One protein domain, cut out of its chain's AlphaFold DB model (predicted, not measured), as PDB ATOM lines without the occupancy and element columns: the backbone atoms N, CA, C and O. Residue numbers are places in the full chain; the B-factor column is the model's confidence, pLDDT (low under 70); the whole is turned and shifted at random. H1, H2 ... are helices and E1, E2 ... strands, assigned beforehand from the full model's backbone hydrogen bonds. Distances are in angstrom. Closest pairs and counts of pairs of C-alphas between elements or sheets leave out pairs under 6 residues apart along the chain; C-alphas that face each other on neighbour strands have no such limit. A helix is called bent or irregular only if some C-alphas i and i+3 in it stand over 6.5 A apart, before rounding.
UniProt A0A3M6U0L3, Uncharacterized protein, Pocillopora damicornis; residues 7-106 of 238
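Overview. This is residues 7 to 106 of the 238 residues of an uncharacterized protein of Pocillopora damicornis (UniProt A0A3M6U0L3). A strongly twisted six-stranded sheet makes the body, with the single helix H1 over one face near the E3 and E6 edge and the long unnamed stretch of residues 53 to 75 folded over the other side. The hairpin of E4 and E5 makes the far end of the sheet, and from edge to edge the strands' lines turn by 107 degrees. The printed part has 100 residues, with six named strands and one named helix in the order E1, E2, H1, E3, E4, E5, E6. The sheet's order is E3, E6, E2, E1, E4, E5, all antiparallel, and the class is mixed, helices and strands. The whole is compact, with a radius of gyration of the C-alphas of 13.1 A, and rounded, with spans of 36 by 30 by 23 A.

Arrangement. E1, residues 7 to 17, bends by 66 degrees at residue 14. It forms a hairpin with E2, residues 20 to 29, antiparallel at 149 degrees; N 11 and O 23 are within hydrogen-bond range at 2.7 A. H1, residues 30 to 42, is on the sheet at a height of 9.1 A, giving two layers, a helix on one face of a sheet. It lies over E6, residues 99 to 105, and runs along the strands, at 8 degrees to E6 on the local plane; it is only just not over E3, residues 49 to 52, on which 2 of its 13 C-alphas fall. The closest C-alphas of H1 and E6 are those of Ser 30 and Met 99, 5.7 A apart. E2, H1 and E3 form a split strand-helix-strand unit, two strands running the same way with E6 between them in the sheet, and its crossover is right-handed. E6 is antiparallel to E3, with N 50 and O 103 at 2.8 A, and to E2, with N 24 and O 104 at 2.7 A. E4, residues 76 to 80, pairs with E1 over residues 7 to 8 of E1, with N 77 and O 8 at 3.3 A. E4 and E5, residues 83 to 88, form a hairpin, with N 76 and O 88 at 2.7 A. H1 has 7 of 9 O i to N i+4 pairs within hydrogen-bond range.

Along the chain. E1 begins at C-alpha 7 (-7.441, 66.708, 46.311) and is 27.0 A long; E2 is 28.4 A. H1 is 19.0 A long and irregular, with C-alphas 31 and 34 7.4 A apart. E3 measures 7.8 A, E4 13.1 A and E5 14.8 A. E6, 19.7 A long, ends at C-alpha 105 (-11.317, 80.346, 55.000).

Size, cuts and confidence. The C-alphas farthest apart, those of Arg 18 and Asn 81, are 38.7 A apart. The printed part has no cut, and the link from E3 to E4, 23 residues, is long. Mean pLDDT of the printed part is 80.5; residues 7 to 21 are under 70.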
ATOM      1  N   ALA A   7      -6.049  66.854  45.905       40.59
ATOM      2  CA  ALA A   7      -7.441  66.708  46.311       40.59
ATOM      3  C   ALA A   7      -7.975  67.980  46.984       40.59
ATOM      4  O   ALA A   7      -7.250  68.602  47.764       40.59
ATOM      5  N   VAL A   8      -9.220  68.373  46.679       43.00
ATOM      6  CA  VAL A   8      -9.819  69.630  47.179       43.00
ATOM      7  C   VAL A   8     -11.315  69.505  47.496       43.00
ATOM      8  O   VAL A   8     -12.054  68.924  46.701       43.00
ATOM      9  N   LYS A   9     -11.754  70.090  48.629       49.69
ATOM     10  CA  LYS A   9     -13.160  70.436  48.957       49.69
ATOM     11  C   LYS A   9     -13.260  71.385  50.181       49.69
ATOM     12  O   LYS A   9     -12.336  71.473  50.980       49.69
ATOM     13  N   GLY A  10     -14.392  72.087  50.326       42.34
ATOM     14  CA  GLY A  10     -14.824  72.793  51.541       42.34
ATOM     15  C   GLY A  10     -15.181  71.895  52.744       42.34
ATOM     16  O   GLY A  10     -16.071  71.050  52.647       42.34
ATOM     17  N   LEU A  11     -14.492  72.120  53.864       39.12
ATOM     18  CA  LEU A  11     -14.786  71.734  55.247       39.12
ATOM     19  C   LEU A  11     -15.715  72.766  55.905       39.12
ATOM     20  O   LEU A  11     -15.542  73.966  55.689       39.12
ATOM     21  N   ASN A  12     -16.564  72.315  56.827       40.84
ATOM     22  CA  ASN A  12     -17.176  73.183  57.833       40.84
ATOM     23  C   ASN A  12     -16.485  72.870  59.169       40.84
ATOM     24  O   ASN A  12     -16.703  71.806  59.745       40.84
ATOM     25  N   ALA A  13     -15.606  73.761  59.628       36.66
ATOM     26  CA  ALA A  13     -15.053  73.729  60.983       36.66
ATOM     27  C   ALA A  13     -15.883  74.660  61.881       36.66
ATOM     28  O   ALA A  13     -16.586  75.525  61.371       36.66
ATOM     29  N   ALA A  14     -15.822  74.530  63.205       35.97
ATOM     30  CA  ALA A  14     -16.601  75.390  64.102       35.97
ATOM     31  C   ALA A  14     -15.713  76.422  64.818       35.97
ATOM     32  O   ALA A  14     -15.020  76.063  65.769       35.97
ATOM     33  N   ALA A  15     -15.733  77.693  64.383       31.97
ATOM     34  CA  ALA A  15     -15.164  78.820  65.143       31.97
ATOM     35  C   ALA A  15     -15.673  80.212  64.684       31.97
ATOM     36  O   ALA A  15     -14.987  80.937  63.973       31.97
ATOM     37  N   SER A  16     -16.832  80.620  65.214       37.59
ATOM     38  CA  SER A  16     -17.213  82.025  65.468       37.59
ATOM     39  C   SER A  16     -17.265  83.046  64.304       37.59
ATOM     40  O   SER A  16     -16.609  84.083  64.374       37.59
ATOM     41  N   PHE A  17     -18.234  82.908  63.397       39.97
ATOM     42  CA  PHE A  17     -19.433  83.776  63.409       39.97
ATOM     43  C   PHE A  17     -20.654  82.835  63.357       39.97
ATOM     44  O   PHE A  17     -20.601  81.806  62.695       39.97
ATOM     45  N   ARG A  18     -21.658  83.026  64.232       48.31
ATOM     46  CA  ARG A  18     -22.671  81.988  64.599       48.31
ATOM     47  C   ARG A  18     -22.120  80.577  64.929       48.31
ATOM     48  O   ARG A  18     -22.878  79.621  65.045       48.31
ATOM     49  N   GLY A  19     -20.813  80.446  65.162       51.66
ATOM     50  CA  GLY A  19     -20.161  79.201  65.570       51.66
ATOM     51  C   GLY A  19     -19.659  78.308  64.433       51.66
ATOM     52  O   GLY A  19     -18.970  77.342  64.742       51.66
ATOM     53  N   GLN A  20     -19.914  78.624  63.160       59.44
ATOM     54  CA  GLN A  20     -19.390  77.866  62.014       59.44
ATOM     55  C   GLN A  20     -18.338  78.689  61.250       59.44
ATOM     56  O   GLN A  20     -18.273  79.908  61.368       59.44
ATOM     57  N   LEU A  21     -17.428  77.989  60.578       67.88
ATOM     58  CA  LEU A  21     -16.299  78.511  59.813       67.88
ATOM     59  C   LEU A  21     -16.172  77.638  58.562       67.88
ATOM     60  O   LEU A  21     -15.731  76.487  58.618       67.88
ATOM     61  N   TYR A  22     -16.558  78.191  57.419       75.12
ATOM     62  CA  TYR A  22     -16.447  77.519  56.126       75.12
ATOM     63  C   TYR A  22     -14.999  77.606  55.624       75.12
ATOM     64  O   TYR A  22     -14.395  78.680  55.634       75.12
ATOM     65  N   VAL A  23     -14.413  76.488  55.191       76.88
ATOM     66  CA  VAL A  23     -12.970  76.353  54.919       76.88
ATOM     67  C   VAL A  23     -12.719  75.514  53.676       76.88
ATOM     68  O   VAL A  23     -12.948  74.319  53.684       76.88
ATOM     69  N   ASN A  24     -12.132  76.068  52.625       80.88
ATOM     70  CA  ASN A  24     -11.641  75.275  51.501       80.88
ATOM     71  C   ASN A  24     -10.328  74.569  51.859       80.88
ATOM     72  O   ASN A  24      -9.381  75.220  52.299       80.88
ATOM     73  N   VAL A  25     -10.247  73.255  51.642       85.19
ATOM     74  CA  VAL A  25      -9.023  72.474  51.850       85.19
ATOM     75  C   VAL A  25      -8.336  72.195  50.527       85.19
ATOM     76  O   VAL A  25      -8.909  71.534  49.668       85.19
ATOM     77  N   ILE A  26      -7.098  72.657  50.384       89.06
ATOM     78  CA  ILE A  26      -6.224  72.399  49.242       89.06
ATOM     79  C   ILE A  26      -5.090  71.474  49.674       89.06
ATOM     80  O   ILE A  26      -4.298  71.835  50.539       89.06
ATOM     81  N   VAL A  27      -4.975  70.298  49.061       89.31
ATOM     82  CA  VAL A  27      -3.858  69.373  49.305       89.31
ATOM     83  C   VAL A  27      -2.822  69.527  48.197       89.31
ATOM     84  O   VAL A  27      -3.179  69.434  47.027       89.31
ATOM     85  N   VAL A  28      -1.546  69.732  48.542       90.12
ATOM     86  CA  VAL A  28      -0.433  69.781  47.574       90.12
ATOM     87  C   VAL A  28       0.762  68.934  48.016       90.12
ATOM     88  O   VAL A  28       0.975  68.780  49.216       90.12
ATOM     89  N   PRO A  29       1.601  68.428  47.094       90.50
ATOM     90  CA  PRO A  29       2.866  67.809  47.459       90.50
ATOM     91  C   PRO A  29       3.768  68.781  48.224       90.50
ATOM     92  O   PRO A  29       3.848  69.968  47.897       90.50
ATOM     93  N   SER A  30       4.515  68.262  49.191       91.81
ATOM     94  CA  SER A  30       5.471  69.002  50.025       91.81
ATOM     95  C   SER A  30       6.458  69.848  49.214       91.81
ATOM     96  O   SER A  30       6.722  70.990  49.580       91.81
ATOM     97  N   THR A  31       6.898  69.354  48.051       91.19
ATOM     98  CA  THR A  31       7.752  70.070  47.081       91.19
ATOM     99  C   THR A  31       7.166  71.389  46.566       91.19
ATOM    100  O   THR A  31       7.901  72.236  46.067       91.19
ATOM    101  N   ASN A  32       5.849  71.570  46.663       91.25
ATOM    102  CA  ASN A  32       5.118  72.745  46.192       91.25
ATOM    103  C   ASN A  32       4.525  73.568  47.351       91.25
ATOM    104  O   ASN A  32       4.153  74.725  47.148       91.25
ATOM    105  N   ALA A  33       4.469  73.001  48.560       93.12
ATOM    106  CA  ALA A  33       3.801  73.584  49.721       93.12
ATOM    107  C   ALA A  33       4.361  74.958  50.127       93.12
ATOM    108  O   ALA A  33       3.586  75.864  50.420       93.12
ATOM    109  N   ASP A  34       5.680  75.162  50.090       96.25
ATOM    110  CA  ASP A  34       6.280  76.450  50.473       96.25
ATOM    111  C   ASP A  34       5.995  77.563  49.453       96.25
ATOM    112  O   ASP A  34       5.764  78.715  49.828       96.25
ATOM    113  N   GLN A  35       5.951  77.222  48.159       95.31
ATOM    114  CA  GLN A  35       5.560  78.167  47.108       95.31
ATOM    115  C   GLN A  35       4.073  78.520  47.211       95.31
ATOM    116  O   GLN A  35       3.722  79.697  47.118       95.31
ATOM    117  N   PHE A  36       3.212  77.534  47.479       94.50
ATOM    118  CA  PHE A  36       1.787  77.773  47.697       94.50
ATOM    119  C   PHE A  36       1.532  78.602  48.964       94.50
ATOM    120  O   PHE A  36       0.765  79.564  48.938       94.50
ATOM    121  N   GLU A  37       2.246  78.332  50.061       97.00
ATOM    122  CA  GLU A  37       2.147  79.160  51.261       97.00
ATOM    123  C   GLU A  37       2.614  80.600  50.999       97.00
ATOM    124  O   GLU A  37       1.992  81.548  51.487       97.00
ATOM    125  N   LYS A  38       3.681  80.787  50.210       97.94
ATOM    126  CA  LYS A  38       4.122  82.118  49.776       97.94
ATOM    127  C   LYS A  38       3.051  82.810  48.926       97.94
ATOM    128  O   LYS A  38       2.799  83.990  49.160       97.94
ATOM    129  N   PHE A  39       2.375  82.096  48.021       97.31
ATOM    130  CA  PHE A  39       1.242  82.633  47.258       97.31
ATOM    131  C   PHE A  39       0.122  83.126  48.187       97.31
ATOM    132  O   PHE A  39      -0.287  84.285  48.087       97.31
ATOM    133  N   CYS A  40      -0.318  82.315  49.155       95.44
ATOM    134  CA  CYS A  40      -1.343  82.739  50.114       95.44
ATOM    135  C   CYS A  40      -0.883  83.930  50.978       95.44
ATOM    136  O   CYS A  40      -1.652  84.859  51.211       95.44
ATOM    137  N   LYS A  41       0.388  83.959  51.409       95.56
ATOM    138  CA  LYS A  41       0.968  85.074  52.187       95.56
ATOM    139  C   LYS A  41       1.064  86.385  51.402       95.56
ATOM    140  O   LYS A  41       0.990  87.444  52.023       95.56
ATOM    141  N   LEU A  42       1.229  86.332  50.079       96.50
ATOM    142  CA  LEU A  42       1.253  87.511  49.204       96.50
ATOM    143  C   LEU A  42      -0.152  88.027  48.850       96.50
ATOM    144  O   LEU A  42      -0.295  89.213  48.556       96.50
ATOM    145  N   ASN A  43      -1.170  87.163  48.913       94.94
ATOM    146  CA  ASN A  43      -2.545  87.434  48.479       94.94
ATOM    147  C   ASN A  43      -3.570  87.189  49.607       94.94
ATOM    148  O   ASN A  43      -4.635  86.621  49.380       94.94
ATOM    149  N   LYS A  44      -3.242  87.587  50.846       91.44
ATOM    150  CA  LYS A  44      -4.021  87.246  52.057       91.44
ATOM    151  C   LYS A  44      -5.516  87.569  51.958       91.44
ATOM    152  O   LYS A  44      -6.318  86.776  52.433       91.44
ATOM    153  N   SER A  45      -5.879  88.683  51.316       89.00
ATOM    154  CA  SER A  45      -7.269  89.137  51.159       89.00
ATOM    155  C   SER A  45      -8.154  88.190  50.345       89.00
ATOM    156  O   SER A  45      -9.359  88.197  50.537       89.00
ATOM    157  N   CYS A  46      -7.586  87.360  49.463       91.56
ATOM    158  CA  CYS A  46      -8.318  86.336  48.706       91.56
ATOM    159  C   CYS A  46      -7.838  84.904  48.990       91.56
ATOM    160  O   CYS A  46      -8.350  83.948  48.414       91.56
ATOM    161  N   CYS A  47      -6.849  84.744  49.871       91.94
ATOM    162  CA  CYS A  47      -6.292  83.463  50.301       91.94
ATOM    163  C   CYS A  47      -6.081  83.434  51.833       91.94
ATOM    164  O   CYS A  47      -4.938  83.271  52.281       91.94
ATOM    165  N   PRO A  48      -7.141  83.599  52.651       89.00
ATOM    166  CA  PRO A  48      -7.050  83.625  54.113       89.00
ATOM    167  C   PRO A  48      -6.715  82.231  54.672       89.00
ATOM    168  O   PRO A  48      -7.585  81.448  55.055       89.00
ATOM    169  N   LYS A  49      -5.423  81.886  54.680       91.12
ATOM    170  CA  LYS A  49      -4.915  80.600  55.177       91.12
ATOM    171  C   LYS A  49      -5.025  80.521  56.702       91.12
ATOM    172  O   LYS A  49      -4.264  81.181  57.407       91.12
ATOM    173  N   LEU A  50      -5.881  79.624  57.179       87.62
ATOM    174  CA  LEU A  50      -6.059  79.261  58.583       87.62
ATOM    175  C   LEU A  50      -4.940  78.326  59.063       87.62
ATOM    176  O   LEU A  50      -4.266  78.605  60.049       87.62
ATOM    177  N   GLN A  51      -4.703  77.230  58.336       89.38
ATOM    178  CA  GLN A  51      -3.787  76.162  58.749       89.38
ATOM    179  C   GLN A  51      -3.019  75.565  57.558       89.38
ATOM    180  O   GLN A  51      -3.461  75.616  56.410       89.38
ATOM    181  N   ARG A  52      -1.845  75.001  57.858       93.56
ATOM    182  CA  ARG A  52      -1.043  74.111  57.007       93.56
ATOM    183  C   ARG A  52      -0.722  72.857  57.837       93.56
ATOM    184  O   ARG A  52      -0.341  73.021  58.993       93.56
ATOM    185  N   SER A  53      -0.887  71.653  57.291       94.06
ATOM    186  CA  SER A  53      -0.486  70.399  57.955       94.06
ATOM    187  C   SER A  53       1.024  70.151  57.840       94.06
ATOM    188  O   SER A  53       1.716  70.789  57.038       94.06
ATOM    189  N   ALA A  54       1.551  69.186  58.596       96.06
ATOM    190  CA  ALA A  54       2.835  68.582  58.240       96.06
ATOM    191  C   ALA A  54       2.681  67.691  56.982       96.06
ATOM    192  O   ALA A  54       1.563  67.264  56.672       96.06
ATOM    193  N   PRO A  55       3.765  67.396  56.236       95.75
ATOM    194  CA  PRO A  55       3.737  66.376  55.189       95.75
ATOM    195  C   PRO A  55       3.309  65.017  55.754       95.75
ATOM    196  O   PRO A  55       3.840  64.587  56.777       95.75
ATOM    197  N   GLY A  56       2.350  64.354  55.110       93.31
ATOM    198  CA  GLY A  56       1.843  63.047  55.538       93.31
ATOM    199  C   GLY A  56       0.871  63.068  56.723       93.31
ATOM    200  O   GLY A  56       0.261  62.042  57.012       93.31
ATOM    201  N   ASP A  57       0.669  64.214  57.377       94.56
ATOM    202  CA  ASP A  57      -0.341  64.373  58.427       94.56
ATOM    203  C   ASP A  57      -1.746  64.327  57.810       94.56
ATOM    204  O   ASP A  57      -2.032  65.003  56.817       94.56
ATOM    205  N   THR A  58      -2.611  63.482  58.367       92.25
ATOM    206  CA  THR A  58      -4.006  63.327  57.933       92.25
ATOM    207  C   THR A  58      -4.982  64.009  58.885       92.25
ATOM    208  O   THR A  58      -6.165  64.123  58.568       92.25
ATOM    209  N   THR A  59      -4.520  64.475  60.046       90.62
ATOM    210  CA  THR A  59      -5.384  65.097  61.046       90.62
ATOM    211  C   THR A  59      -5.807  66.500  60.613       90.62
ATOM    212  O   THR A  59      -5.111  67.194  59.870       90.62
ATOM    213  N   THR A  60      -6.968  66.947  61.096       82.44
ATOM    214  CA  THR A  60      -7.450  68.323  60.864       82.44
ATOM    215  C   THR A  60      -7.439  69.174  62.136       82.44
ATOM    216  O   THR A  60      -8.030  70.250  62.192       82.44
ATOM    217  N   LYS A  61      -6.747  68.713  63.185       76.12
ATOM    218  CA  LYS A  61      -6.642  69.427  64.464       76.12
ATOM    219  C   LYS A  61      -5.859  70.736  64.265       76.12
ATOM    220  O   LYS A  61      -4.814  70.695  63.621       76.12
ATOM    221  N   PRO A  62      -6.298  71.876  64.834       76.88
ATOM    222  CA  PRO A  62      -7.395  72.019  65.794       76.88
ATOM    223  C   PRO A  62      -8.800  72.218  65.190       76.88
ATOM    224  O   PRO A  62      -9.751  72.256  65.964       76.88
ATOM    225  N   LEU A  63      -8.950  72.346  63.864       76.31
ATOM    226  CA  LEU A  63     -10.211  72.714  63.195       76.31
ATOM    227  C   LEU A  63     -11.346  71.701  63.415       76.31
ATOM    228  O   LEU A  63     -12.448  72.106  63.780       76.31
ATOM    229  N   VAL A  64     -11.088  70.401  63.229       76.88
ATOM    230  CA  VAL A  64     -12.036  69.332  63.595       76.88
ATOM    231  C   VAL A  64     -11.299  68.242  64.373       76.88
ATOM    232  O   VAL A  64     -10.280  67.695  63.942       76.88
ATOM    233  N   ARG A  65     -11.802  67.923  65.569       76.69
ATOM    234  CA  ARG A  65     -11.218  66.875  66.418       76.69
ATOM    235  C   ARG A  65     -11.438  65.498  65.790       76.69
ATOM    236  O   ARG A  65     -12.423  65.281  65.100       76.69
ATOM    237  N   ASP A  66     -10.476  64.610  66.030       81.19
ATOM    238  CA  ASP A  66     -10.553  63.163  65.775       81.19
ATOM    239  C   ASP A  66     -11.103  62.784  64.388       81.19
ATOM    240  O   ASP A  66     -11.975  61.934  64.232       81.19
ATOM    241  N   SER A  67     -10.556  63.449  63.367       85.56
ATOM    242  CA  SER A  67     -10.955  63.339  61.966       85.56
ATOM    243  C   SER A  67      -9.750  63.150  61.041       85.56
ATOM    244  O   SER A  67      -8.645  63.610  61.348       85.56
ATOM    245  N   ASP A  68      -9.980  62.499  59.898       88.56
ATOM    246  CA  ASP A  68      -8.988  62.268  58.843       88.56
ATOM    247  C   ASP A  68      -9.399  63.021  57.568       88.56
ATOM    248  O   ASP A  68     -10.469  62.779  57.005       88.56
ATOM    249  N   ILE A  69      -8.554  63.934  57.084       86.38
ATOM    250  CA  ILE A  69      -8.852  64.775  55.915       86.38
ATOM    251  C   ILE A  69      -9.039  63.985  54.616       86.38
ATOM    252  O   ILE A  69      -9.511  64.555  53.636       86.38
ATOM    253  N   ARG A  70      -8.710  62.690  54.582       88.50
ATOM    254  CA  ARG A  70      -8.917  61.807  53.426       88.50
ATOM    255  C   ARG A  70     -10.342  61.270  53.317       88.50
ATOM    256  O   ARG A  70     -10.713  60.824  52.236       88.50
ATOM    257  N   THR A  71     -11.123  61.311  54.397       86.88
ATOM    258  CA  THR A  71     -12.509  60.804  54.447       86.88
ATOM    259  C   THR A  71     -13.518  61.800  55.025       86.88
ATOM    260  O   THR A  71     -14.718  61.622  54.840       86.88
ATOM    261  N   LEU A  72     -13.059  62.854  55.710       83.00
ATOM    262  CA  LEU A  72     -13.904  63.855  56.371       83.00
ATOM    263  C   LEU A  72     -14.830  64.625  55.413       83.00
ATOM    264  O   LEU A  72     -15.883  65.108  55.826       83.00
ATOM    265  N   LEU A  73     -14.445  64.781  54.145       76.88
ATOM    266  CA  LEU A  73     -15.195  65.567  53.170       76.88
ATOM    267  C   LEU A  73     -16.009  64.647  52.247       76.88
ATOM    268  O   LEU A  73     -15.429  63.756  51.636       76.88
ATOM    269  N   PRO A  74     -17.323  64.895  52.037       72.12
ATOM    270  CA  PRO A  74     -18.183  64.008  51.239       72.12
ATOM    271  C   PRO A  74     -17.742  63.727  49.794       72.12
ATOM    272  O   PRO A  74     -18.305  62.845  49.154       72.12
ATOM    273  N   PHE A  75     -16.817  64.515  49.244       76.12
ATOM    274  CA  PHE A  75     -16.104  64.207  48.007       76.12
ATOM    275  C   PHE A  75     -14.892  65.122  47.850       76.12
ATOM    276  O   PHE A  75     -14.861  66.235  48.365       76.12
ATOM    277  N   TYR A  76     -13.945  64.678  47.047       77.12
ATOM    278  CA  TYR A  76     -12.771  65.409  46.626       77.12
ATOM    279  C   TYR A  76     -12.728  65.341  45.116       77.12
ATOM    280  O   TYR A  76     -12.985  64.300  44.511       77.12
ATOM    281  N   HIS A  77     -12.386  66.455  44.503       80.94
ATOM    282  CA  HIS A  77     -12.020  66.456  43.099       80.94
ATOM    283  C   HIS A  77     -10.541  66.083  43.037       80.94
ATOM    284  O   HIS A  77      -9.792  66.509  43.920       80.94
ATOM    285  N   VAL A  78     -10.153  65.256  42.063       81.25
ATOM    286  CA  VAL A  78      -8.828  64.633  41.929       81.25
ATOM    287  C   VAL A  78      -8.122  65.118  40.666       81.25
ATOM    288  O   VAL A  78      -8.707  65.247  39.586       81.25
ATOM    289  N   LEU A  79      -6.843  65.451  40.856       79.06
ATOM    290  CA  LEU A  79      -6.201  66.492  40.074       79.06
ATOM    291  C   LEU A  79      -5.080  65.976  39.155       79.06
ATOM    292  O   LEU A  79      -4.105  65.420  39.662       79.06
ATOM    293  N   LYS A  80      -5.117  66.255  37.835       77.88
ATOM    294  CA  LYS A  80      -3.975  65.984  36.929       77.88
ATOM    295  C   LYS A  80      -3.777  67.029  35.826       77.88
ATOM    296  O   LYS A  80      -4.692  67.356  35.095       77.88
ATOM    297  N   ASN A  81      -2.546  67.533  35.705       80.69
ATOM    298  CA  ASN A  81      -2.091  68.530  34.721       80.69
ATOM    299  C   ASN A  81      -3.158  69.547  34.266       80.69
ATOM    300  O   ASN A  81      -3.511  69.544  33.091       80.69
ATOM    301  N   GLY A  82      -3.681  70.403  35.149       77.19
ATOM    302  CA  GLY A  82      -4.560  71.471  34.657       77.19
ATOM    303  C   GLY A  82      -6.008  71.020  34.490       77.19
ATOM    304  O   GLY A  82      -6.882  71.844  34.244       77.19
ATOM    305  N   HIS A  83      -6.309  69.726  34.666       79.75
ATOM    306  CA  HIS A  83      -7.660  69.199  34.495       79.75
ATOM    307  C   HIS A  83      -8.094  68.234  35.613       79.75
ATOM    308  O   HIS A  83      -7.292  67.478  36.171       79.75
ATOM    309  N   GLU A  84      -9.388  68.276  35.940       81.62
ATOM    310  CA  GLU A  84     -10.027  67.282  36.808       81.62
ATOM    311  C   GLU A  84     -10.122  65.960  36.054       81.62
ATOM    312  O   GLU A  84     -10.591  65.928  34.916       81.62
ATOM    313  N   VAL A  85      -9.642  64.885  36.679       82.88
ATOM    314  CA  VAL A  85      -9.634  63.543  36.072       82.88
ATOM    315  C   VAL A  85     -10.517  62.545  36.803       82.88
ATOM    316  O   VAL A  85     -10.887  61.529  36.226       82.88
ATOM    317  N   GLU A  86     -10.864  62.822  38.058       81.25
ATOM    318  CA  GLU A  86     -11.705  61.954  38.875       81.25
ATOM    319  C   GLU A  86     -12.381  62.782  39.976       81.25
ATOM    320  O   GLU A  86     -11.872  63.826  40.394       81.25
ATOM    321  N   ARG A  87     -13.515  62.299  40.482       83.25
ATOM    322  CA  ARG A  87     -14.160  62.813  41.688       83.25
ATOM    323  C   ARG A  87     -14.460  61.635  42.605       83.25
ATOM    324  O   ARG A  87     -15.209  60.738  42.237       83.25
ATOM    325  N   VAL A  88     -13.871  61.655  43.791       82.06
ATOM    326  CA  VAL A  88     -13.825  60.528  44.734       82.06
ATOM    327  C   VAL A  88     -14.485  60.903  46.051       82.06
ATOM    328  O   VAL A  88     -14.518  62.075  46.404       82.06
ATOM    329  N   THR A  89     -14.968  59.935  46.822       83.06
ATOM    330  CA  THR A  89     -15.461  60.167  48.196       83.06
ATOM    331  C   THR A  89     -14.398  59.918  49.267       83.06
ATOM    332  O   THR A  89     -14.613  60.239  50.430       83.06
ATOM    333  N   ASN A  90     -13.248  59.354  48.887       84.50
ATOM    334  CA  ASN A  90     -12.198  58.921  49.802       84.50
ATOM    335  C   ASN A  90     -10.813  59.053  49.140       84.50
ATOM    336  O   ASN A  90     -10.642  58.683  47.980       84.50
ATOM    337  N   LEU A  91      -9.820  59.556  49.880       84.50
ATOM    338  CA  LEU A  91      -8.432  59.690  49.436       84.50
ATOM    339  C   LEU A  91      -7.470  58.621  49.973       84.50
ATOM    340  O   LEU A  91      -6.295  58.656  49.617       84.50
ATOM    341  N   THR A  92      -7.905  57.668  50.806       88.69
ATOM    342  CA  THR A  92      -7.007  56.632  51.369       88.69
ATOM    343  C   THR A  92      -6.362  55.740  50.305       88.69
ATOM    344  O   THR A  92      -5.369  55.080  50.590       88.69
ATOM    345  N   GLN A  93      -6.907  55.734  49.087       82.88
ATOM    346  CA  GLN A  93      -6.363  55.051  47.911       82.88
ATOM    347  C   GLN A  93      -5.175  55.776  47.245       82.88
ATOM    348  O   GLN A  93      -4.496  55.182  46.408       82.88
ATOM    349  N   PHE A  94      -4.900  57.039  47.597       83.44
ATOM    350  CA  PHE A  94      -3.796  57.819  47.027       83.44
ATOM    351  C   PHE A  94      -2.582  57.885  47.971       83.44
ATOM    352  O   PHE A  94      -2.748  57.905  49.194       83.44
ATOM    353  N   PRO A  95      -1.347  57.979  47.434       86.50
ATOM    354  CA  PRO A  95      -0.156  58.213  48.245       86.50
ATOM    355  C   PRO A  95      -0.270  59.522  49.034       86.50
ATOM    356  O   PRO A  95      -0.464  60.584  48.443       86.50
ATOM    357  N   TRP A  96      -0.134  59.444  50.361       88.00
ATOM    358  CA  TRP A  96      -0.308  60.596  51.255       88.00
ATOM    359  C   TRP A  96       0.981  61.071  51.939       88.00
ATOM    360  O   TRP A  96       1.054  62.219  52.357       88.00
ATOM    361  N   ASN A  97       2.013  60.224  52.037       90.56
ATOM    362  CA  ASN A  97       3.202  60.452  52.880       90.56
ATOM    363  C   ASN A  97       3.947  61.776  52.617       90.56
ATOM    364  O   ASN A  97       4.663  62.258  53.490       90.56
ATOM    365  N   ASP A  98       3.814  62.352  51.422       89.94
ATOM    366  CA  ASP A  98       4.434  63.613  51.012       89.94
ATOM    367  C   ASP A  98       3.426  64.753  50.774       89.94
ATOM    368  O   ASP A  98       3.823  65.819  50.304       89.94
ATOM    369  N   MET A  99       2.149  64.564  51.113       89.69
ATOM    370  CA  MET A  99       1.068  65.530  50.905       89.69
ATOM    371  C   MET A  99       0.923  66.500  52.077       89.69
ATOM    372  O   MET A  99       1.070  66.124  53.236       89.69
ATOM    373  N   VAL A 100       0.606  67.756  51.769       92.69
ATOM    374  CA  VAL A 100       0.410  68.854  52.721       92.69
ATOM    375  C   VAL A 100      -0.961  69.477  52.479       92.69
ATOM    376  O   VAL A 100      -1.223  70.002  51.396       92.69
ATOM    377  N   ALA A 101      -1.825  69.456  53.491       91.31
ATOM    378  CA  ALA A 101      -3.135  70.093  53.458       91.31
ATOM    379  C   ALA A 101      -3.053  71.565  53.895       91.31
ATOM    380  O   ALA A 101      -2.407  71.912  54.886       91.31
ATOM    381  N   PHE A 102      -3.748  72.431  53.166       91.50
ATOM    382  CA  PHE A 102      -3.904  73.856  53.424       91.50
ATOM    383  C   PHE A 102      -5.375  74.184  53.614       91.50
ATOM    384  O   PHE A 102      -6.194  73.890  52.753       91.50
ATOM    385  N   TYR A 103      -5.692  74.847  54.715       88.12
ATOM    386  CA  TYR A 103      -7.050  75.203  55.102       88.12
ATOM    387  C   TYR A 103      -7.229  76.707  54.877       88.12
ATOM    388  O   TYR A 103      -6.551  77.508  55.522       88.12
ATOM    389  N   ILE A 104      -8.090  77.093  53.937       86.06
ATOM    390  CA  ILE A 104      -8.312  78.471  53.477       86.06
ATOM    391  C   ILE A 104      -9.748  78.880  53.822       86.06
ATOM    392  O   ILE A 104     -10.682  78.270  53.308       86.06
ATOM    393  N   ALA A 105      -9.962  79.901  54.655       84.44
ATOM    394  CA  ALA A 105     -11.317  80.346  55.000       84.44
ATOM    395  C   ALA A 105     -12.120  80.734  53.741       84.44
ATOM    396  O   ALA A 105     -11.583  81.307  52.790       84.44
ATOM    397  N   SER A 106     -13.406  80.389  53.705       84.06
ATOM    398  CA  SER A 106     -14.281  80.649  52.565       84.06
ATOM    399  C   SER A 106     -14.937  82.015  52.683       84.06
ATOM    400  O   SER A 106     -15.900  82.187  53.419       84.06
TER     401      SER A 106